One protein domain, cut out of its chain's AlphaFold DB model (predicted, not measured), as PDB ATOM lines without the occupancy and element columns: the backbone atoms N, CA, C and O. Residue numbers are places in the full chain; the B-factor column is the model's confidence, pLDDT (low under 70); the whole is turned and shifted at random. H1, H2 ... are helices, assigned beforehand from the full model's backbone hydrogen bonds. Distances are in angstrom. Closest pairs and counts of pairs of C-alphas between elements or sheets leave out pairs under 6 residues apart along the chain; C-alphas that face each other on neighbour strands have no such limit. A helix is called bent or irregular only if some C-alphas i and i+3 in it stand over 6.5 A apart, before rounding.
ATOM      1  N   LEU A   6      32.291  27.020  39.460       81.56
ATOM      2  CA  LEU A   6      32.832  26.790  38.126       81.56
ATOM      3  C   LEU A   6      33.603  28.009  37.600       81.56
ATOM      4  O   LEU A   6      34.726  27.850  37.135       81.56
ATOM      5  N   ALA A   7      33.065  29.223  37.741       80.62
ATOM      6  CA  ALA A   7      33.761  30.443  37.327       80.62
ATOM      7  C   ALA A   7      35.052  30.679  38.132       80.62
ATOM      8  O   ALA A   7      36.052  31.131  37.577       80.62
ATOM      9  N   ARG A   8      35.054  30.329  39.426       84.06
ATOM     10  CA  ARG A   8      36.245  30.412  40.288       84.06
ATOM     11  C   ARG A   8      37.315  29.382  39.906       84.06
ATOM     12  O   ARG A   8      38.505  29.683  39.963       84.06
ATOM     13  N   TYR A   9      36.897  28.184  39.503       82.38
ATOM     14  CA  TYR A   9      37.802  27.168  38.969       82.38
ATOM     15  C   TYR A   9      38.392  27.595  37.619       82.38
ATOM     16  O   TYR A   9      39.605  27.536  37.440       82.38
ATOM     17  N   GLU A  10      37.567  28.118  36.708       79.88
ATOM     18  CA  GLU A  10      38.035  28.657  35.426       79.88
ATOM     19  C   GLU A  10      39.052  29.787  35.622       79.88
ATOM     20  O   GLU A  10      40.093  29.790  34.970       79.88
ATOM     21  N   SER A  11      38.806  30.727  36.545       81.06
ATOM     22  CA  SER A  11      39.761  31.809  36.819       81.06
ATOM     23  C   SER A  11      41.082  31.301  37.405       81.06
ATOM     24  O   SER A  11      42.138  31.799  37.028       81.06
ATOM     25  N   PHE A  12      41.032  30.292  38.282       82.94
ATOM     26  CA  PHE A  12      42.226  29.673  38.868       82.94
ATOM     27  C   PHE A  12      43.063  28.909  37.832       82.94
ATOM     28  O   PHE A  12      44.293  28.973  37.859       82.94
ATOM     29  N   LEU A  13      42.407  28.190  36.916       79.31
ATOM     30  CA  LEU A  13      43.089  27.497  35.824       79.31
ATOM     31  C   LEU A  13      43.809  28.481  34.902       79.31
ATOM     32  O   LEU A  13      44.930  28.219  34.484       79.31
ATOM     33  N   ILE A  14      43.179  29.619  34.614       77.06
ATOM     34  CA  ILE A  14      43.753  30.644  33.739       77.06
ATOM     35  C   ILE A  14      44.963  31.307  34.397       77.06
ATOM     36  O   ILE A  14      46.005  31.422  33.758       77.06
ATOM     37  N   SER A  15      44.868  31.690  35.676       82.50
ATOM     38  CA  SER A  15      45.987  32.334  36.382       82.50
ATOM     39  C   SER A  15      47.217  31.432  36.511       82.50
ATOM     40  O   SER A  15      48.322  31.931  36.685       82.50
ATOM     41  N   ASN A  16      47.034  30.112  36.432       84.00
ATOM     42  CA  ASN A  16      48.095  29.117  36.589       84.00
ATOM     43  C   ASN A  16      48.332  28.293  35.314       84.00
ATOM     44  O   ASN A  16      48.898  27.202  35.391       84.00
ATOM     45  N   ALA A  17      47.902  28.780  34.145       77.19
ATOM     46  CA  ALA A  17      47.953  28.011  32.901       77.19
ATOM     47  C   ALA A  17      49.381  27.551  32.540       77.19
ATOM     48  O   ALA A  17      49.570  26.412  32.109       77.19
ATOM     49  N   SER A  18      50.390  28.396  32.779       77.56
ATOM     50  CA  SER A  18      51.806  28.061  32.574       77.56
ATOM     51  C   SER A  18      52.265  26.934  33.505       77.56
ATOM     52  O   SER A  18      52.806  25.933  33.041       77.56
ATOM     53  N   THR A  19      51.968  27.038  34.803       83.00
ATOM     54  CA  THR A  19      52.275  26.009  35.807       83.00
ATOM     55  C   THR A  19      51.617  24.676  35.460       83.00
ATOM     56  O   THR A  19      52.263  23.631  35.522       83.00
ATOM     57  N   ILE A  20      50.348  24.700  35.045       80.44
ATOM     58  CA  ILE A  20      49.611  23.491  34.669       80.44
ATOM     59  C   ILE A  20      50.217  22.855  33.416       80.44
ATOM     60  O   ILE A  20      50.396  21.641  33.393       80.44
ATOM     61  N   SER A  21      50.608  23.649  32.415       78.50
ATOM     62  CA  SER A  21      51.293  23.137  31.222       78.50
ATOM     63  C   SER A  21      52.648  22.504  31.551       78.50
ATOM     64  O   SER A  21      53.011  21.474  30.977       78.50
ATOM     65  N   THR A  22      53.404  23.083  32.486       84.62
ATOM     66  CA  THR A  22      54.677  22.513  32.954       84.62
ATOM     67  C   THR A  22      54.454  21.190  33.685       84.62
ATOM     68  O   THR A  22      55.169  20.219  33.430       84.62
ATOM     69  N   ILE A  23      53.435  21.117  34.549       83.38
ATOM     70  CA  ILE A  23      53.046  19.879  35.239       83.38
ATOM     71  C   ILE A  23      52.593  18.823  34.226       83.38
ATOM     72  O   ILE A  23      53.025  17.677  34.312       83.38
ATOM     73  N   GLU A  24      51.773  19.198  33.242       81.00
ATOM     74  CA  GLU A  24      51.312  18.311  32.169       81.00
ATOM     75  C   GLU A  24      52.498  17.726  31.391       81.00
ATOM     76  O   GLU A  24      52.585  16.512  31.190       81.00
ATOM     77  N   SER A  25      53.443  18.581  31.000       79.94
ATOM     78  CA  SER A  25      54.639  18.190  30.247       79.94
ATOM     79  C   SER A  25      55.548  17.273  31.065       79.94
ATOM     80  O   SER A  25      56.032  16.261  30.556       79.94
ATOM     81  N   SER A  26      55.712  17.572  32.355       83.88
ATOM     82  CA  SER A  26      56.486  16.751  33.295       83.88
ATOM     83  C   SER A  26      55.821  15.396  33.555       83.88
ATOM     84  O   SER A  26      56.488  14.371  33.640       83.88
ATOM     85  N   LEU A  27      54.491  15.353  33.649       80.38
ATOM     86  CA  LEU A  27      53.758  14.103  33.834       80.38
ATOM     87  C   LEU A  27      53.795  13.248  32.557       80.38
ATOM     88  O   LEU A  27      53.920  12.022  32.632       80.38
ATOM     89  N   ARG A  28      53.755  13.880  31.375       78.31
ATOM     90  CA  ARG A  28      53.914  13.194  30.087       78.31
ATOM     91  C   ARG A  28      55.314  12.599  29.952       78.31
ATOM     92  O   ARG A  28      55.419  11.441  29.562       78.31
ATOM     93  N   SER A  29      56.372  13.321  30.328       81.75
ATOM     94  CA  SER A  29      57.735  12.770  30.333       81.75
ATOM     95  C   SER A  29      57.889  11.635  31.351       81.75
ATOM     96  O   SER A  29      58.427  10.584  31.009       81.75
ATOM     97  N   LEU A  30      57.319  11.772  32.552       77.56
ATOM     98  CA  LEU A  30      57.313  10.712  33.566       77.56
ATOM     99  C   LEU A  30      56.586   9.443  33.092       77.56
ATOM    100  O   LEU A  30      57.004   8.328  33.412       77.56
ATOM    101  N   THR A  31      55.530   9.598  32.288       73.44
ATOM    102  CA  THR A  31      54.768   8.472  31.727       73.44
ATOM    103  C   THR A  31      55.638   7.575  30.839       73.44
ATOM    104  O   THR A  31      55.419   6.367  30.827       73.44
ATOM    105  N   TRP A  32      56.663   8.115  30.168       72.31
ATOM    106  CA  TRP A  32      57.604   7.328  29.355       72.31
ATOM    107  C   TRP A  32      58.597   6.498  30.179       72.31
ATOM    108  O   TRP A  32      59.093   5.489  29.687       72.31
ATOM    109  N   LEU A  53      46.366  -2.676  36.046       52.19
ATOM    110  CA  LEU A  53      47.080  -2.871  34.750       52.19
ATOM    111  C   LEU A  53      46.638  -1.861  33.685       52.19
ATOM    112  O   LEU A  53      46.307  -2.228  32.562       52.19
ATOM    113  N   THR A  54      46.583  -0.587  34.061       56.69
ATOM    114  CA  THR A  54      46.266   0.520  33.145       56.69
ATOM    115  C   THR A  54      46.907   1.832  33.592       56.69
ATOM    116  O   THR A  54      46.480   2.870  33.124       56.69
ATOM    117  N   ALA A  55      47.873   1.855  34.518       61.97
ATOM    118  CA  ALA A  55      48.327   3.124  35.096       61.97
ATOM    119  C   ALA A  55      48.929   4.057  34.032       61.97
ATOM    120  O   ALA A  55      48.429   5.158  33.869       61.97
ATOM    121  N   SER A  56      49.911   3.611  33.244       71.56
ATOM    122  CA  SER A  56      50.507   4.452  32.193       71.56
ATOM    123  C   SER A  56      49.510   4.823  31.090       71.56
ATOM    124  O   SER A  56      49.501   5.966  30.653       71.56
ATOM    125  N   GLU A  57      48.630   3.901  30.689       76.50
ATOM    126  CA  GLU A  57      47.663   4.142  29.606       76.50
ATOM    127  C   GLU A  57      46.452   4.970  30.037       76.50
ATOM    128  O   GLU A  57      45.943   5.802  29.295       76.50
ATOM    129  N   ALA A  58      45.981   4.786  31.266       79.31
ATOM    130  CA  ALA A  58      44.950   5.635  31.842       79.31
ATOM    131  C   ALA A  58      45.519   7.016  32.164       79.31
ATOM    132  O   ALA A  58      44.815   8.002  31.969       79.31
ATOM    133  N   LEU A  59      46.778   7.114  32.609       79.00
ATOM    134  CA  LEU A  59      47.462   8.397  32.776       79.00
ATOM    135  C   LEU A  59      47.629   9.100  31.428       79.00
ATOM    136  O   LEU A  59      47.284  10.274  31.337       79.00
ATOM    137  N   SER A  60      48.063   8.402  30.374       79.31
ATOM    138  CA  SER A  60      48.197   8.984  29.033       79.31
ATOM    139  C   SER A  60      46.841   9.440  28.476       79.31
ATOM    140  O   SER A  60      46.723  10.569  27.997       79.31
ATOM    141  N   ALA A  61      45.784   8.634  28.625       84.44
ATOM    142  CA  ALA A  61      44.426   9.012  28.240       84.44
ATOM    143  C   ALA A  61      43.899  10.205  29.052       84.44
ATOM    144  O   ALA A  61      43.308  11.124  28.488       84.44
ATOM    145  N   THR A  62      44.145  10.226  30.366       84.81
ATOM    146  CA  THR A  62      43.740  11.327  31.257       84.81
ATOM    147  C   THR A  62      44.470  12.615  30.902       84.81
ATOM    148  O   THR A  62      43.839  13.663  30.827       84.81
ATOM    149  N   LEU A  63      45.774  12.537  30.626       83.50
ATOM    150  CA  LEU A  63      46.568  13.664  30.149       83.50
ATOM    151  C   LEU A  63      46.008  14.214  28.842       83.50
ATOM    152  O   LEU A  63      45.774  15.409  28.756       83.50
ATOM    153  N   ASN A  64      45.717  13.359  27.860       86.56
ATOM    154  CA  ASN A  64      45.160  13.798  26.579       86.56
ATOM    155  C   ASN A  64      43.754  14.414  26.720       86.56
ATOM    156  O   ASN A  64      43.440  15.400  26.052       86.56
ATOM    157  N   LEU A  65      42.914  13.886  27.618       86.31
ATOM    158  CA  LEU A  65      41.614  14.485  27.949       86.31
ATOM    159  C   LEU A  65      41.765  15.839  28.646       86.31
ATOM    160  O   LEU A  65      41.004  16.765  28.369       86.31
ATOM    161  N   LEU A  66      42.750  15.956  29.535       84.31
ATOM    162  CA  LEU A  66      43.069  17.198  30.217       84.31
ATOM    163  C   LEU A  66      43.600  18.239  29.222       84.31
ATOM    164  O   LEU A  66      43.139  19.377  29.264       84.31
ATOM    165  N   SER A  67      44.485  17.863  28.291       83.06
ATOM    166  CA  SER A  67      44.938  18.735  27.199       83.06
ATOM    167  C   SER A  67      43.740  19.241  26.385       83.06
ATOM    168  O   SER A  67      43.581  20.447  26.208       83.06
ATOM    169  N   LEU A  68      42.834  18.335  25.989       83.50
ATOM    170  CA  LEU A  68      41.620  18.682  25.243       83.50
ATOM    171  C   LEU A  68      40.709  19.636  26.033       83.50
ATOM    172  O   LEU A  68      40.115  20.546  25.458       83.50
ATOM    173  N   TYR A  69      40.584  19.451  27.349       83.56
ATOM    174  CA  TYR A  69      39.802  20.346  28.201       83.56
ATOM    175  C   TYR A  69      40.403  21.756  28.247       83.56
ATOM    176  O   TYR A  69      39.671  22.730  28.035       83.56
ATOM    177  N   HIS A  70      41.720  21.869  28.440       79.81
ATOM    178  CA  HIS A  70      42.416  23.155  28.401       79.81
ATOM    179  C   HIS A  70      42.181  23.866  27.069       79.81
ATOM    180  O   HIS A  70      41.756  25.021  27.069       79.81
ATOM    181  N   ASP A  71      42.324  23.163  25.946       78.75
ATOM    182  CA  ASP A  71      42.104  23.735  24.615       78.75
ATOM    183  C   ASP A  71      40.682  24.291  24.450       78.75
ATOM    184  O   ASP A  71      40.481  25.351  23.854       78.75
ATOM    185  N   THR A  72      39.672  23.633  25.034       80.50
ATOM    186  CA  THR A  72      38.295  24.152  25.007       80.50
ATOM    187  C   THR A  72      38.092  25.405  25.857       80.50
ATOM    188  O   THR A  72      37.283  26.257  25.482       80.50
ATOM    189  N   LEU A  73      38.812  25.537  26.973       78.94
ATOM    190  CA  LEU A  73      38.768  26.722  27.829       78.94
ATOM    191  C   LEU A  73      39.460  27.911  27.147       78.94
ATOM    192  O   LEU A  73      38.891  29.003  27.075       78.94
ATOM    193  N   LEU A  74      40.643  27.670  26.580       76.00
ATOM    194  CA  LEU A  74      41.410  28.635  25.789       76.00
ATOM    195  C   LEU A  74      40.604  29.133  24.582       76.00
ATOM    196  O   LEU A  74      40.466  30.342  24.387       76.00
ATOM    197  N   ALA A  75      39.984  28.222  23.823       75.81
ATOM    198  CA  ALA A  75      39.149  28.580  22.678       75.81
ATOM    199  C   ALA A  75      37.961  29.479  23.063       75.81
ATOM    200  O   ALA A  75      37.666  30.432  22.346       75.81
ATOM    201  N   ARG A  76      37.305  29.226  24.208       77.94
ATOM    202  CA  ARG A  76      36.214  30.081  24.714       77.94
ATOM    203  C   ARG A  76      36.694  31.480  25.089       77.94
ATOM    204  O   ARG A  76      35.976  32.447  24.868       77.94
ATOM    205  N   ARG A  77      37.893  31.607  25.664       71.25
ATOM    206  CA  ARG A  77      38.455  32.912  26.041       71.25
ATOM    207  C   ARG A  77      38.871  33.739  24.836       71.25
ATOM    208  O   ARG A  77      38.559  34.918  24.816       71.25
ATOM    209  N   MET A  78      39.465  33.123  23.816       71.00
ATOM    210  CA  MET A  78      39.776  33.813  22.556       71.00
ATOM    211  C   MET A  78      38.528  34.362  21.850       71.00
ATOM    212  O   MET A  78      38.610  35.338  21.115       71.00
ATOM    213  N   GLU A  79      37.365  33.736  22.045       73.19
ATOM    214  CA  GLU A  79      36.096  34.268  21.531       73.19
ATOM    215  C   GLU A  79      35.558  35.442  22.360       73.19
ATOM    216  O   GLU A  79      34.857  36.290  21.815       73.19
ATOM    217  N   LEU A  80      35.881  35.499  23.656       74.62
ATOM    218  CA  LEU A  80      35.453  36.565  24.567       74.62
ATOM    219  C   LEU A  80      36.387  37.781  24.544       74.62
ATOM    220  O   LEU A  80      35.915  38.899  24.738       74.62
ATOM    221  N   ASP A  81      37.683  37.572  24.315       69.25
ATOM    222  CA  ASP A  81      38.681  38.634  24.217       69.25
ATOM    223  C   ASP A  81      39.212  38.763  22.776       69.25
ATOM    224  O   ASP A  81      40.146  38.055  22.386       69.25
ATOM    225  N   PRO A  82      38.646  39.672  21.960       64.06
ATOM    226  CA  PRO A  82      39.071  39.874  20.577       64.06
ATOM    227  C   PRO A  82      40.470  40.502  20.449       64.06
ATOM    228  O   PRO A  82      40.995  40.562  19.335       64.06
ATOM    229  N   ARG A 106      26.644  20.122  16.029       89.00
ATOM    230  CA  ARG A 106      26.702  18.667  15.848       89.00
ATOM    231  C   ARG A 106      28.084  18.243  15.376       89.00
ATOM    232  O   ARG A 106      28.626  17.287  15.922       89.00
ATOM    233  N   TYR A 107      28.676  18.989  14.438       87.00
ATOM    234  CA  TYR A 107      30.058  18.771  13.999       87.00
ATOM    235  C   TYR A 107      31.022  18.880  15.182       87.00
ATOM    236  O   TYR A 107      31.828  17.983  15.418       87.00
ATOM    237  N   ARG A 108      30.880  19.942  15.984       86.38
ATOM    238  CA  ARG A 108      31.719  20.181  17.166       86.38
ATOM    239  C   ARG A 108      31.657  19.033  18.173       86.38
ATOM    240  O   ARG A 108      32.694  18.604  18.672       86.38
ATOM    241  N   TRP A 109      30.456  18.539  18.473       88.88
ATOM    242  CA  TRP A 109      30.271  17.420  19.399       88.88
ATOM    243  C   TRP A 109      30.752  16.092  18.820       88.88
ATOM    244  O   TRP A 109      31.405  15.335  19.533       88.88
ATOM    245  N   ALA A 110      30.493  15.820  17.540       89.75
ATOM    246  CA  ALA A 110      30.948  14.602  16.879       89.75
ATOM    247  C   ALA A 110      32.480  14.539  16.783       89.75
ATOM    248  O   ALA A 110      33.067  13.521  17.142       89.75
ATOM    249  N   ALA A 111      33.138  15.630  16.382       88.19
ATOM    250  CA  ALA A 111      34.598  15.717  16.350       88.19
ATOM    251  C   ALA A 111      35.202  15.522  17.752       88.19
ATOM    252  O   ALA A 111      36.142  14.749  17.919       88.19
ATOM    253  N   ARG A 112      34.601  16.145  18.777       88.00
ATOM    254  CA  ARG A 112      35.007  15.975  20.181       88.00
ATOM    255  C   ARG A 112      34.867  14.539  20.666       88.00
ATOM    256  O   ARG A 112      35.786  14.014  21.287       88.00
ATOM    257  N   LEU A 113      33.730  13.911  20.393       90.75
ATOM    258  CA  LEU A 113      33.489  12.533  20.799       90.75
ATOM    259  C   LEU A 113      34.457  11.577  20.090       90.75
ATOM    260  O   LEU A 113      34.947  10.650  20.722       90.75
ATOM    261  N   LEU A 114      34.790  11.831  18.822       89.75
ATOM    262  CA  LEU A 114      35.747  11.023  18.068       89.75
ATOM    263  C   LEU A 114      37.151  11.055  18.694       89.75
ATOM    264  O   LEU A 114      37.771  10.003  18.833       89.75
ATOM    265  N   GLU A 115      37.623  12.223  19.135       88.50
ATOM    266  CA  GLU A 115      38.909  12.340  19.839       88.50
ATOM    267  C   GLU A 115      38.890  11.709  21.233       88.50
ATOM    268  O   GLU A 115      39.817  10.991  21.599       88.50
ATOM    269  N   ILE A 116      37.805  11.888  21.993       89.88
ATOM    270  CA  ILE A 116      37.647  11.223  23.296       89.88
ATOM    271  C   ILE A 116      37.699   9.700  23.126       89.88
ATOM    272  O   ILE A 116      38.400   9.018  23.872       89.88
ATOM    273  N   VAL A 117      36.994   9.164  22.125       90.75
ATOM    274  CA  VAL A 117      37.017   7.728  21.821       90.75
ATOM    275  C   VAL A 117      38.430   7.279  21.438       90.75
ATOM    276  O   VAL A 117      38.852   6.229  21.911       90.75
ATOM    277  N   ARG A 118      39.187   8.076  20.667       88.06
ATOM    278  CA  ARG A 118      40.589   7.778  20.317       88.06
ATOM    279  C   ARG A 118      41.492   7.681  21.550       88.06
ATOM    280  O   ARG A 118      42.300   6.763  21.631       88.06
ATOM    281  N   PHE A 119      41.355   8.588  22.517       88.19
ATOM    282  CA  PHE A 119      42.165   8.551  23.741       88.19
ATOM    283  C   PHE A 119      41.790   7.394  24.670       88.19
ATOM    284  O   PHE A 119      42.653   6.807  25.316       88.19
ATOM    285  N   VAL A 120      40.504   7.051  24.735       86.94
ATOM    286  CA  VAL A 120      39.986   6.007  25.631       86.94
ATOM    287  C   VAL A 120      40.124   4.601  25.032       86.94
ATOM    288  O   VAL A 120      40.140   3.621  25.776       86.94
ATOM    289  N   GLU A 121      40.265   4.481  23.710       88.00
ATOM    290  CA  GLU A 121      40.352   3.208  22.985       88.00
ATOM    291  C   GLU A 121      41.376   2.251  23.589       88.00
ATOM    292  O   GLU A 121      41.036   1.111  23.899       88.00
ATOM    293  N   LEU A 122      42.603   2.722  23.803       81.75
ATOM    294  CA  LEU A 122      43.697   1.872  24.264       81.75
ATOM    295  C   LEU A 122      43.466   1.404  25.712       81.75
ATOM    296  O   LEU A 122      43.669   0.235  26.036       81.75
ATOM    297  N   VAL A 123      42.913   2.273  26.564       82.88
ATOM    298  CA  VAL A 123      42.513   1.925  27.939       82.88
ATOM    299  C   VAL A 123      41.420   0.858  27.939       82.88
ATOM    300  O   VAL A 123      41.482  -0.102  28.712       82.88
ATOM    301  N   VAL A 124      40.422   0.998  27.065       84.69
ATOM    302  CA  VAL A 124      39.327   0.029  26.964       84.69
ATOM    303  C   VAL A 124      39.814  -1.283  26.364       84.69
ATOM    304  O   VAL A 124      39.460  -2.337  26.887       84.69
ATOM    305  N   GLU A 125      40.655  -1.257  25.331       83.81
ATOM    306  CA  GLU A 125      41.241  -2.461  24.745       83.81
ATOM    307  C   GLU A 125      42.011  -3.264  25.799       83.81
ATOM    308  O   GLU A 125      41.754  -4.461  25.989       83.81
ATOM    309  N   MET A 126      42.910  -2.603  26.531       77.25
ATOM    310  CA  MET A 126      43.707  -3.243  27.577       77.25
ATOM    311  C   MET A 126      42.825  -3.730  28.734       77.25
ATOM    312  O   MET A 126      42.987  -4.857  29.215       77.25
ATOM    313  N   GLY A 127      41.819  -2.943  29.125       77.94
ATOM    314  CA  GLY A 127      40.839  -3.333  30.138       77.94
ATOM    315  C   GLY A 127      40.012  -4.560  29.734       77.94
ATOM    316  O   GLY A 127      39.792  -5.466  30.546       77.94
ATOM    317  N   MET A 128      39.583  -4.632  28.472       79.44
ATOM    318  CA  MET A 128      38.763  -5.730  27.963       79.44
ATOM    319  C   MET A 128      39.553  -7.022  27.783       79.44
ATOM    320  O   MET A 128      39.035  -8.093  28.104       79.44
ATOM    321  N   ARG A 129      40.808  -6.933  27.326       77.31
ATOM    322  CA  ARG A 129      41.710  -8.090  27.205       77.31
ATOM    323  C   ARG A 129      41.986  -8.757  28.553       77.31
ATOM    324  O   ARG A 129      42.170  -9.970  28.586       77.31
ATOM    325  N   ARG A 130      41.982  -7.991  29.651       73.44
ATOM    326  CA  ARG A 130      42.232  -8.516  31.001       73.44
ATOM    327  C   ARG A 130      40.985  -9.087  31.676       73.44
ATOM    328  O   ARG A 130      41.073 -10.122  32.327       73.44
ATOM    329  N   LYS A 131      39.835  -8.409  31.564       75.62
ATOM    330  CA  LYS A 131      38.609  -8.798  32.288       75.62
ATOM    331  C   LYS A 131      37.775  -9.867  31.584       75.62
ATOM    332  O   LYS A 131      37.034 -10.582  32.252       75.62
ATOM    333  N   PHE A 132      37.847  -9.968  30.258       80.12
ATOM    334  CA  PHE A 132      36.932 -10.808  29.488       80.12
ATOM    335  C   PHE A 132      37.642 -11.916  28.713       80.12
ATOM    336  O   PHE A 132      38.792 -11.800  28.300       80.12
ATOM    337  N   LYS A 133      36.898 -12.996  28.438       85.88
ATOM    338  CA  LYS A 133      37.329 -14.053  27.513       85.88
ATOM    339  C   LYS A 133      37.650 -13.443  26.143       85.88
ATOM    340  O   LYS A 133      36.935 -12.545  25.690       85.88
ATOM    341  N   LYS A 134      38.638 -14.011  25.435       83.94
ATOM    342  CA  LYS A 134      39.113 -13.546  24.114       83.94
ATOM    343  C   LYS A 134      37.951 -13.172  23.180       83.94
ATOM    344  O   LYS A 134      37.901 -12.061  22.675       83.94
ATOM    345  N   ARG A 135      36.941 -14.033  23.029       83.06
ATOM    346  CA  ARG A 135      35.797 -13.776  22.131       83.06
ATOM    347  C   ARG A 135      35.009 -12.498  22.463       83.06
ATOM    348  O   ARG A 135      34.576 -11.813  21.545       83.06
ATOM    349  N   THR A 136      34.821 -12.174  23.741       85.19
ATOM    350  CA  THR A 136      34.085 -10.972  24.171       85.19
ATOM    351  C   THR A 136      34.963  -9.724  24.100       85.19
ATOM    352  O   THR A 136      34.478  -8.680  23.676       85.19
ATOM    353  N   ALA A 137      36.260  -9.839  24.409       84.56
ATOM    354  CA  ALA A 137      37.211  -8.739  24.242       84.56
ATOM    355  C   ALA A 137      37.284  -8.270  22.777       84.56
ATOM    356  O   ALA A 137      37.171  -7.080  22.500       84.56
ATOM    357  N   TRP A 138      37.351  -9.209  21.825       85.06
ATOM    358  CA  TRP A 138      37.340  -8.904  20.388       85.06
ATOM    359  C   TRP A 138      36.030  -8.262  19.913       85.06
ATOM    360  O   TRP A 138      36.061  -7.361  19.078       85.06
ATOM    361  N   LYS A 139      34.877  -8.674  20.465       88.00
ATOM    362  CA  LYS A 139      33.589  -8.009  20.190       88.00
ATOM    363  C   LYS A 139      33.590  -6.554  20.659       88.00
ATOM    364  O   LYS A 139      33.049  -5.703  19.966       88.00
ATOM    365  N   GLY A 140      34.204  -6.278  21.806       87.81
ATOM    366  CA  GLY A 140      34.346  -4.928  22.339       87.81
ATOM    367  C   GLY A 140      35.240  -4.027  21.493       87.81
ATOM    368  O   GLY A 140      34.835  -2.922  21.147       87.81
ATOM    369  N   ILE A 141      36.408  -4.531  21.088       88.31
ATOM    370  CA  ILE A 141      37.329  -3.821  20.185       88.31
ATOM    371  C   ILE A 141      36.629  -3.513  18.852       88.31
ATOM    372  O   ILE A 141      36.647  -2.381  18.378       88.31
ATOM    373  N   PHE A 142      35.924  -4.494  18.282       89.94
ATOM    374  CA  PHE A 142      35.151  -4.288  17.058       89.94
ATOM    375  C   PHE A 142      34.008  -3.274  17.240       89.94
ATOM    376  O   PHE A 142      33.753  -2.466  16.345       89.94
ATOM    377  N   ALA A 143      33.327  -3.280  18.390       91.06
ATOM    378  CA  ALA A 143      32.286  -2.302  18.704       91.06
ATOM    379  C   ALA A 143      32.854  -0.878  18.792       91.06
ATOM    380  O   ALA A 143      32.260   0.039  18.231       91.06
ATOM    381  N   LEU A 144      34.022  -0.690  19.417       89.94
ATOM    382  CA  LEU A 144      34.712   0.603  19.447       89.94
ATOM    383  C   LEU A 144      35.109   1.081  18.052       89.94
ATOM    384  O   LEU A 144      34.892   2.247  17.719       89.94
ATOM    385  N   GLU A 145      35.628   0.189  17.210       91.44
ATOM    386  CA  GLU A 145      35.945   0.538  15.826       91.44
ATOM    387  C   GLU A 145      34.686   0.914  15.035       91.44
ATOM    388  O   GLU A 145      34.689   1.872  14.263       91.44
ATOM    389  N   THR A 146      33.574   0.219  15.285       91.75
ATOM    390  CA  THR A 146      32.274   0.523  14.668       91.75
ATOM    391  C   THR A 146      31.756   1.883  15.113       91.75
ATOM    392  O   THR A 146      31.275   2.651  14.283       91.75
ATOM    393  N   ILE A 147      31.900   2.220  16.398       92.50
ATOM    394  CA  ILE A 147      31.557   3.540  16.930       92.50
ATOM    395  C   ILE A 147      32.403   4.613  16.231       92.50
ATOM    396  O   ILE A 147      31.840   5.553  15.678       92.50
ATOM    397  N   LYS A 148      33.733   4.456  16.150       91.31
ATOM    398  CA  LYS A 148      34.605   5.411  15.435       91.31
ATOM    399  C   LYS A 148      34.216   5.572  13.967       91.31
ATOM    400  O   LYS A 148      34.133   6.699  13.475       91.31
ATOM    401  N   ALA A 149      33.957   4.469  13.269       91.38
ATOM    402  CA  ALA A 149      33.519   4.492  11.879       91.38
ATOM    403  C   ALA A 149      32.166   5.204  11.723       91.38
ATOM    404  O   ALA A 149      32.022   6.045  10.840       91.38
ATOM    405  N   ALA A 150      31.204   4.951  12.614       91.31
ATOM    406  CA  ALA A 150      29.911   5.629  12.621       91.31
ATOM    407  C   ALA A 150      30.050   7.138  12.870       91.31
ATOM    408  O   ALA A 150      29.402   7.926  12.186       91.31
ATOM    409  N   LEU A 151      30.935   7.557  13.784       88.94
ATOM    410  CA  LEU A 151      31.236   8.974  14.000       88.94
ATOM    411  C   LEU A 151      31.863   9.629  12.762       88.94
ATOM    412  O   LEU A 151      31.458  10.726  12.385       88.94
ATOM    413  N   ARG A 152      32.810   8.957  12.094       89.38
ATOM    414  CA  ARG A 152      33.406   9.451  10.838       89.38
ATOM    415  C   ARG A 152      32.376   9.537   9.712       89.38
ATOM    416  O   ARG A 152      32.351  10.529   8.990       89.38
ATOM    417  N   LEU A 153      31.481   8.553   9.600       89.62
ATOM    418  CA  LEU A 153      30.370   8.586   8.645       89.62
ATOM    419  C   LEU A 153      29.386   9.714   8.955       89.62
ATOM    420  O   LEU A 153      28.899  10.370   8.037       89.62
ATOM    421  N   PHE A 154      29.107   9.967  10.233       89.69
ATOM    422  CA  PHE A 154      28.264  11.081  10.650       89.69
ATOM    423  C   PHE A 154      28.889  12.430  10.267       89.69
ATOM    424  O   PHE A 154      28.200  13.280   9.702       89.69
ATOM    425  N   LEU A 155      30.200  12.599  10.485       86.88
ATOM    426  CA  LEU A 155      30.941  13.782  10.038       86.88
ATOM    427  C   LEU A 155      30.891  13.935   8.511       86.88
ATOM    428  O   LEU A 155      30.545  15.011   8.031       86.88
ATOM    429  N   LEU A 156      31.135  12.857   7.757       87.25
ATOM    430  CA  LEU A 156      31.063  12.847   6.291       87.25
ATOM    431  C   LEU A 156      29.672  13.247   5.775       87.25
ATOM    432  O   LEU A 156      29.549  14.013   4.821       87.25
ATOM    433  N   LYS A 157      28.599  12.756   6.410       86.00
ATOM    434  CA  LYS A 157      27.219  13.111   6.039       86.00
ATOM    435  C   LYS A 157      26.913  14.586   6.281       86.00
ATOM    436  O   LYS A 157      26.141  15.163   5.516       86.00
ATOM    437  N   LEU A 158      27.507  15.174   7.318       83.81
ATOM    438  CA  LEU A 158      27.291  16.566   7.693       83.81
ATOM    439  C   LEU A 158      28.080  17.536   6.808       83.81
ATOM    440  O   LEU A 158      27.532  18.539   6.358       83.81
ATOM    441  N   THR A 159      29.345  17.225   6.521       81.75
ATOM    442  CA  THR A 159      30.223  18.101   5.733       81.75
ATOM    443  C   THR A 159      30.101  17.876   4.225       81.75
ATOM    444  O   THR A 159      30.394  18.800   3.468       81.75
ATOM    445  N   ARG A 160      29.663  16.683   3.773       81.00
ATOM    446  CA  ARG A 160      29.670  16.229   2.358       81.00
ATOM    447  C   ARG A 160      31.028  16.451   1.666       81.00
ATOM    448  O   ARG A 160      31.100  16.774   0.479       81.00
ATOM    449  N   ARG A 161      32.100  16.328   2.447       80.81
ATOM    450  CA  ARG A 161      33.501  16.643   2.122       80.81
ATOM    451  C   ARG A 161      34.397  15.543   2.699       80.81
ATOM    452  O   ARG A 161      33.957  14.902   3.656       80.81
ATOM    453  N   PRO A 162      35.605  15.318   2.155       76.81
ATOM    454  CA  PRO A 162      36.462  14.226   2.610       76.81
ATOM    455  C   PRO A 162      36.758  14.352   4.111       76.81
ATOM    456  O   PRO A 162      36.847  15.467   4.645       76.81
ATOM    457  N   VAL A 163      36.841  13.220   4.820       69.25
ATOM    458  CA  VAL A 163      37.014  13.234   6.283       69.25
ATOM    459  C   VAL A 163      38.447  13.622   6.629       69.25
ATOM    460  O   VAL A 163      39.392  12.898   6.328       69.25
ATOM    461  N   LEU A 164      38.605  14.749   7.319       67.31
ATOM    462  CA  LEU A 164      39.903  15.212   7.798       67.31
ATOM    463  C   LEU A 164      40.429  14.376   8.968       67.31
ATOM    464  O   LEU A 164      39.684  14.010   9.881       67.31
ATOM    465  N   LEU A 165      41.741  14.132   8.954       66.88
ATOM    466  CA  LEU A 165      42.499  13.644  10.100       66.88
ATOM    467  C   LEU A 165      43.517  14.723  10.488       66.88
ATOM    468  O   LEU A 165      44.399  14.983   9.672       66.88
ATOM    469  N   PRO A 166      43.460  15.301  11.702       64.56
ATOM    470  CA  PRO A 166      42.465  15.146  12.774       64.56
ATOM    471  C   PRO A 166      41.173  15.976  12.569       64.56
ATOM    472  O   PRO A 166      41.202  17.058  11.993       64.56
ATOM    473  N   PRO A 167      40.013  15.520  13.079       59.47
ATOM    474  CA  PRO A 167      38.729  16.229  12.960       59.47
ATOM    475  C   PRO A 167      38.620  17.475  13.864       59.47
ATOM    476  O   PRO A 167      37.707  18.289  13.684       59.47
ATOM    477  N   ILE A 168      39.513  17.608  14.852       64.69
ATOM    478  CA  ILE A 168      39.596  18.743  15.783       64.69
ATOM    479  C   ILE A 168      40.734  19.672  15.344       64.69
ATOM    480  O   ILE A 168      41.771  19.171  14.910       64.69
ATOM    481  N   PRO A 169      40.565  21.004  15.458       59.12
ATOM    482  CA  PRO A 169      41.662  21.946  15.258       59.12
ATOM    483  C   PRO A 169      42.849  21.583  16.157       59.12
ATOM    484  O   PRO A 169      42.694  21.460  17.372       59.12
ATOM    485  N   GLU A 170      44.020  21.399  15.553       62.12
ATOM    486  CA  GLU A 170      45.246  21.102  16.288       62.12
ATOM    487  C   GLU A 170      45.604  22.259  17.234       62.12
ATOM    488  O   GLU A 170      45.334  23.433  16.953       62.12
ATOM    489  N   ARG A 171      46.189  21.917  18.388       59.94
ATOM    490  CA  ARG A 171      46.669  22.877  19.383       59.94
ATOM    491  C   ARG A 171      47.907  23.587  18.831       59.94
ATOM    492  O   ARG A 171      49.030  23.190  19.098       59.94
ATOM    493  N   GLU A 172      47.690  24.654  18.071       52.84
ATOM    494  CA  GLU A 172      48.743  25.553  17.558       52.84
ATOM    495  C   GLU A 172      49.219  26.573  18.609       52.84
ATOM    496  O   GLU A 172      49.968  27.499  18.306       52.84
ATOM    497  N   ILE A 173      48.730  26.456  19.846       48.28
ATOM    498  CA  ILE A 173      48.955  27.424  20.913       48.28
ATOM    499  C   ILE A 173      49.929  26.820  21.918       48.28
ATOM    500  O   ILE A 173      49.536  26.022  22.778       48.28
ATOM    501  N   ASP A 174      51.181  27.264  21.845       48.03
ATOM    502  CA  ASP A 174      52.104  27.136  22.962       48.03
ATOM    503  C   ASP A 174      51.628  28.059  24.097       48.03
ATOM    504  O   ASP A 174      51.568  29.279  23.921       48.03
ATOM    505  N   PRO A 175      51.287  27.528  25.285       48.31
ATOM    506  CA  PRO A 175      50.857  28.346  26.421       48.31
ATOM    507  C   PRO A 175      51.966  29.289  26.915       48.31
ATOM    508  O   PRO A 175      51.663  30.291  27.554       48.31
ATOM    509  N   ALA A 176      53.228  29.015  26.562       44.75
ATOM    510  CA  ALA A 176      54.363  29.909  26.786       44.75
ATOM    511  C   ALA A 176      54.293  31.201  25.949       44.75
ATOM    512  O   ALA A 176      54.854  32.219  26.344       44.75
ATOM    513  N   ALA A 177      53.578  31.187  24.821       49.41
ATOM    514  CA  ALA A 177      53.397  32.362  23.974       49.41
ATOM    515  C   ALA A 177      52.267  33.280  24.478       49.41
ATOM    516  O   ALA A 177      52.213  34.447  24.113       49.41
ATOM    517  N   ASP A 246      37.090  20.765  -1.782       79.00
ATOM    518  CA  ASP A 246      36.076  20.503  -2.792       79.00
ATOM    519  C   ASP A 246      34.958  19.623  -2.219       79.00
ATOM    520  O   ASP A 246      35.093  19.001  -1.160       79.00
ATOM    521  N   ILE A 247      33.789  19.682  -2.848       82.00
ATOM    522  CA  ILE A 247      32.598  18.935  -2.431       82.00
ATOM    523  C   ILE A 247      32.626  17.582  -3.139       82.00
ATOM    524  O   ILE A 247      32.962  17.519  -4.320       82.00
ATOM    525  N   LEU A 248      32.224  16.509  -2.451       79.88
ATOM    526  CA  LEU A 248      32.076  15.205  -3.093       79.88
ATOM    527  C   LEU A 248      30.839  15.194  -3.994       79.88
ATOM    528  O   LEU A 248      29.707  15.075  -3.513       79.88
ATOM    529  N   ILE A 249      31.070  15.308  -5.300       80.00
ATOM    530  CA  ILE A 249      30.020  15.299  -6.327       80.00
ATOM    531  C   ILE A 249      29.897  13.903  -6.951       80.00
ATOM    532  O   ILE A 249      28.791  13.457  -7.254       80.00
ATOM    533  N   SER A 250      31.014  13.185  -7.114       89.44
ATOM    534  CA  SER A 250      31.026  11.882  -7.780       89.44
ATOM    535  C   SER A 250      30.670  10.736  -6.823       89.44
ATOM    536  O   SER A 250      31.173  10.695  -5.696       89.44
ATOM    537  N   PRO A 251      29.882   9.733  -7.263       85.56
ATOM    538  CA  PRO A 251      29.626   8.532  -6.466       85.56
ATOM    539  C   PRO A 251      30.902   7.713  -6.214       85.56
ATOM    540  O   PRO A 251      30.978   6.993  -5.220       85.56
ATOM    541  N   ARG A 252      31.915   7.836  -7.086       88.38
ATOM    542  CA  ARG A 252      33.224   7.194  -6.891       88.38
ATOM    543  C   ARG A 252      33.957   7.783  -5.688       88.38
ATOM    544  O   ARG A 252      34.500   7.020  -4.896       88.38
ATOM    545  N   ASP A 253      33.888   9.099  -5.505       85.19
ATOM    546  CA  ASP A 253      34.519   9.787  -4.375       85.19
ATOM    547  C   ASP A 253      33.827   9.397  -3.064       85.19
ATOM    548  O   ASP A 253      34.478   9.097  -2.067       85.19
ATOM    549  N   TRP A 254      32.493   9.291  -3.087       86.69
ATOM    550  CA  TRP A 254      31.716   8.787  -1.949       86.69
ATOM    551  C   TRP A 254      32.097   7.356  -1.566       86.69
ATOM    552  O   TRP A 254      32.183   7.041  -0.376       86.69
ATOM    553  N   LEU A 255      32.324   6.486  -2.553       88.75
ATOM    554  CA  LEU A 255      32.748   5.113  -2.301       88.75
ATOM    555  C   LEU A 255      34.187   5.057  -1.770       88.75
ATOM    556  O   LEU A 255      34.458   4.273  -0.863       88.75
ATOM    557  N   ALA A 256      35.085   5.895  -2.292       87.88
ATOM    558  CA  ALA A 256      36.465   5.990  -1.822       87.88
ATOM    559  C   ALA A 256      36.524   6.395  -0.340       87.88
ATOM    560  O   ALA A 256      37.184   5.721   0.452       87.88
ATOM    561  N   GLU A 257      35.755   7.411   0.061       88.94
ATOM    562  CA  GLU A 257      35.642   7.819   1.467       88.94
ATOM    563  C   GLU A 257      35.022   6.722   2.340       88.94
ATOM    564  O   GLU A 257      35.500   6.440   3.441       88.94
ATOM    565  N   LEU A 258      33.978   6.045   1.849       89.12
ATOM    566  CA  LEU A 258      33.349   4.943   2.577       89.12
ATOM    567  C   LEU A 258      34.334   3.789   2.817       89.12
ATOM    568  O   LEU A 258      34.405   3.262   3.928       89.12
ATOM    569  N   LEU A 259      35.110   3.415   1.796       89.19
ATOM    570  CA  LEU A 259      36.142   2.382   1.892       89.19
ATOM    571  C   LEU A 259      37.261   2.795   2.852       89.19
ATOM    572  O   LEU A 259      37.705   1.977   3.661       89.19
ATOM    573  N   PHE A 260      37.676   4.060   2.811       87.38
ATOM    574  CA  PHE A 260      38.681   4.595   3.721       87.38
ATOM    575  C   PHE A 260      38.223   4.525   5.186       87.38
ATOM    576  O   PHE A 260      38.976   4.070   6.048       87.38
ATOM    577  N   ILE A 261      36.963   4.871   5.470       88.12
ATOM    578  CA  ILE A 261      36.381   4.758   6.817       88.12
ATOM    579  C   ILE A 261      36.193   3.290   7.233       88.12
ATOM    580  O   ILE A 261      36.358   2.957   8.407       88.12
ATOM    581  N   ALA A 262      35.866   2.401   6.291       87.38
ATOM    582  CA  ALA A 262      35.669   0.975   6.550       87.38
ATOM    583  C   ALA A 262      36.981   0.197   6.757       87.38
ATOM    584  O   ALA A 262      36.958  -0.887   7.345       87.38
ATOM    585  N   ARG A 263      38.128   0.733   6.320       88.06
ATOM    586  CA  ARG A 263      39.455   0.099   6.407       88.06
ATOM    587  C   ARG A 263      39.752  -0.577   7.760       88.06
ATOM    588  O   ARG A 263      40.038  -1.776   7.761       88.06
ATOM    589  N   PRO A 264      39.671   0.109   8.914       85.44
ATOM    590  CA  PRO A 264      39.982  -0.519  10.194       85.44
ATOM    591  C   PRO A 264      38.950  -1.578  10.625       85.44
ATOM    592  O   PRO A 264      39.322  -2.542  11.291       85.44
ATOM    593  N   LEU A 265      37.689  -1.493  10.178       87.62
ATOM    594  CA  LEU A 265      36.687  -2.548  10.404       87.62
ATOM    595  C   LEU A 265      37.028  -3.825   9.638       87.62
ATOM    596  O   LEU A 265      36.890  -4.926  10.174       87.62
ATOM    597  N   VAL A 266      37.482  -3.678   8.390       86.25
ATOM    598  CA  VAL A 266      37.926  -4.804   7.560       86.25
ATOM    599  C   VAL A 266      39.134  -5.478   8.204       86.25
ATOM    600  O   VAL A 266      39.135  -6.699   8.364       86.25
ATOM    601  N   TYR A 267      40.117  -4.696   8.663       85.50
ATOM    602  CA  TYR A 267      41.276  -5.232   9.382       85.50
ATOM    603  C   TYR A 267      40.889  -5.914  10.697       85.50
ATOM    604  O   TYR A 267      41.320  -7.039  10.945       85.50
ATOM    605  N   GLY A 268      40.018  -5.301  11.503       82.38
ATOM    606  CA  GLY A 268      39.537  -5.896  12.752       82.38
ATOM    607  C   GLY A 268      38.775  -7.207  12.532       82.38
ATOM    608  O   GLY A 268      38.927  -8.157  13.303       82.38
ATOM    609  N   LYS A 269      37.996  -7.302  11.447       81.19
ATOM    610  CA  LYS A 269      37.285  -8.531  11.072       81.19
ATOM    611  C   LYS A 269      38.235  -9.612  10.557       81.19
ATOM    612  O   LYS A 269      38.061 -10.769  10.931       81.19
ATOM    613  N   CYS A 270      39.239  -9.243   9.762       80.31
ATOM    614  CA  CYS A 270      40.258 -10.166   9.261       80.31
ATOM    615  C   CYS A 270      41.112 -10.753  10.393       80.31
ATOM    616  O   CYS A 270      41.396 -11.947  10.405       80.31
ATOM    617  N   LEU A 271      41.482  -9.925  11.373       78.88
ATOM    618  CA  LEU A 271      42.318 -10.333  12.503       78.88
ATOM    619  C   LEU A 271      41.534 -11.093  13.593       78.88
ATOM    620  O   LEU A 271      42.125 -11.694  14.492       78.88
ATOM    621  N   SER A 272      40.200 -11.093  13.524       77.62
ATOM    622  CA  SER A 272      39.350 -11.786  14.490       77.62
ATOM    623  C   SER A 272      39.644 -13.292  14.514       77.62
ATOM    624  O   SER A 272      39.600 -13.954  13.471       77.62
ATOM    625  N   PRO A 273      39.838 -13.895  15.704       66.75
ATOM    626  CA  PRO A 273      40.136 -15.321  15.825       66.75
ATOM    627  C   PRO A 273      39.028 -16.215  15.250       66.75
ATOM    628  O   PRO A 273      39.306 -17.351  14.884       66.75
ATOM    629  N   ALA A 274      37.792 -15.710  15.146       62.84
ATOM    630  CA  ALA A 274      36.660 -16.442  14.579       62.84
ATOM    631  C   ALA A 274      36.756 -16.612  13.053       62.84
ATOM    632  O   ALA A 274      36.314 -17.628  12.535       62.84
ATOM    633  N   LEU A 275      37.334 -15.636  12.341       61.12
ATOM    634  CA  LEU A 275      37.553 -15.743  10.897       61.12
ATOM    635  C   LEU A 275      38.784 -16.613  10.608       61.12
ATOM    636  O   LEU A 275      38.761 -17.444   9.708       61.12
ATOM    637  N   CYS A 276      39.820 -16.488  11.441       59.06
ATOM    638  CA  CYS A 276      41.043 -17.281  11.330       59.06
ATOM    639  C   CYS A 276      40.791 -18.787  11.566       59.06
ATOM    640  O   CYS A 276      41.334 -19.624  10.859       59.06
ATOM    641  N   THR A 277      39.892 -19.149  12.493       59.81
ATOM    642  CA  THR A 277      39.465 -20.555  12.689       59.81
ATOM    643  C   THR A 277      38.541 -21.084  11.591       59.81
ATOM    644  O   THR A 277      38.461 -22.296  11.423       59.81
ATOM    645  N   LEU A 278      37.854 -20.206  10.853       58.62
ATOM    646  CA  LEU A 278      37.023 -20.586   9.706       58.62
ATOM    647  C   LEU A 278      37.864 -20.819   8.443       58.62
ATOM    648  O   LEU A 278      37.526 -21.703   7.675       58.62
ATOM    649  N   MET A 279      38.941 -20.051   8.235       60.00
ATOM    650  CA  MET A 279      39.871 -20.255   7.112       60.00
ATOM    651  C   MET A 279      40.878 -21.390   7.341       60.00
ATOM    652  O   MET A 279      41.451 -21.892   6.383       60.00
ATOM    653  N   ALA A 280      41.127 -21.773   8.596       56.69
ATOM    654  CA  ALA A 280      41.998 -22.898   8.945       56.69
ATOM    655  C   ALA A 280      41.281 -24.268   8.925       56.69
ATOM    656  O   ALA A 280      41.880 -25.272   9.310       56.69
ATOM    657  N   ARG A 281      40.003 -24.300   8.533       47.25
ATOM    658  CA  ARG A 281      39.199 -25.503   8.287       47.25
ATOM    659  C   ARG A 281      38.903 -25.613   6.803       47.25
ATOM    660  O   ARG A 281      38.836 -26.768   6.340       47.25
TER     661      ARG A 281
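This is residues 6 to 32, 53 to 82, 106 to 177 and 246 to 281 of the 281 residues of the protein "Peroxisomal membrane protein PEX16" of Thanatephorus cucumeris (strain AG1-IA) (UniProt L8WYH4). Helices H2, H3, the bent H4, H5 and the bent H6 stand side by side in a loose, flat slab, each running opposite ways to the next. H1 stands across the slab near H3, and residues 275 to 281 stick out beyond H5 and H6. The printed part has 165 residues with seven named helices, H1 to H7, and no named strand: all helix, loose, radius of gyration of the C-alphas 19.7 A, spans 64 by 47 by 26 A.

H1, residues 6 to 15, begins at C-alpha 6 (32.832, 26.790, 38.126). H2 is residues 17 to 32, 23.1 A, and H3 residues 55 to 80, 37.3 A. H4, residues 106 to 131, is one helix by its hydrogen bonds but bent, with C-alphas 119 and 122 6.9 A apart; its arms are H4a, 106 to 119, and H4b, 122 to 131. H5 is residues 134 to 159, 37.7 A. H6, residues 251 to 271, is likewise bent, with C-alphas 261 and 264 7.2 A apart; its arms are H6a, 251 to 261, and H6b, 264 to 271. H7, residues 273 to 279, ends at C-alpha 279 (39.871, -20.255, 7.112).

H3, H4a, H4b and H5 form a bundle, helices side by side. H2 touches H3 with residues 24 to 31 alone, closest C-alphas Thr 31 and Ser 56, 5.9 A. H4a touches H5 at a shallow tilt of 29 degrees, closest C-alphas Leu 114 and Lys 148, 6.3 A. H4b and H5 are a hairpin. H5 touches H6b with residues 142 to 149 alone, closest C-alphas Glu 145 and Leu 265, 6.3 A. Every O i to N i+4 pair is within hydrogen-bond range except in H2, 11 of 12.

C-alphas 82 and 281 are farthest apart, 66.5 A. Cuts leave gaps of 15.6 A from C-alpha 32 to 53, 25.0 A from 82 to 106 and 34.0 A from 177 to 246. Confidence is under 70 at residues 53 to 55, 81 to 82, 163 to 177 and 273 to 281.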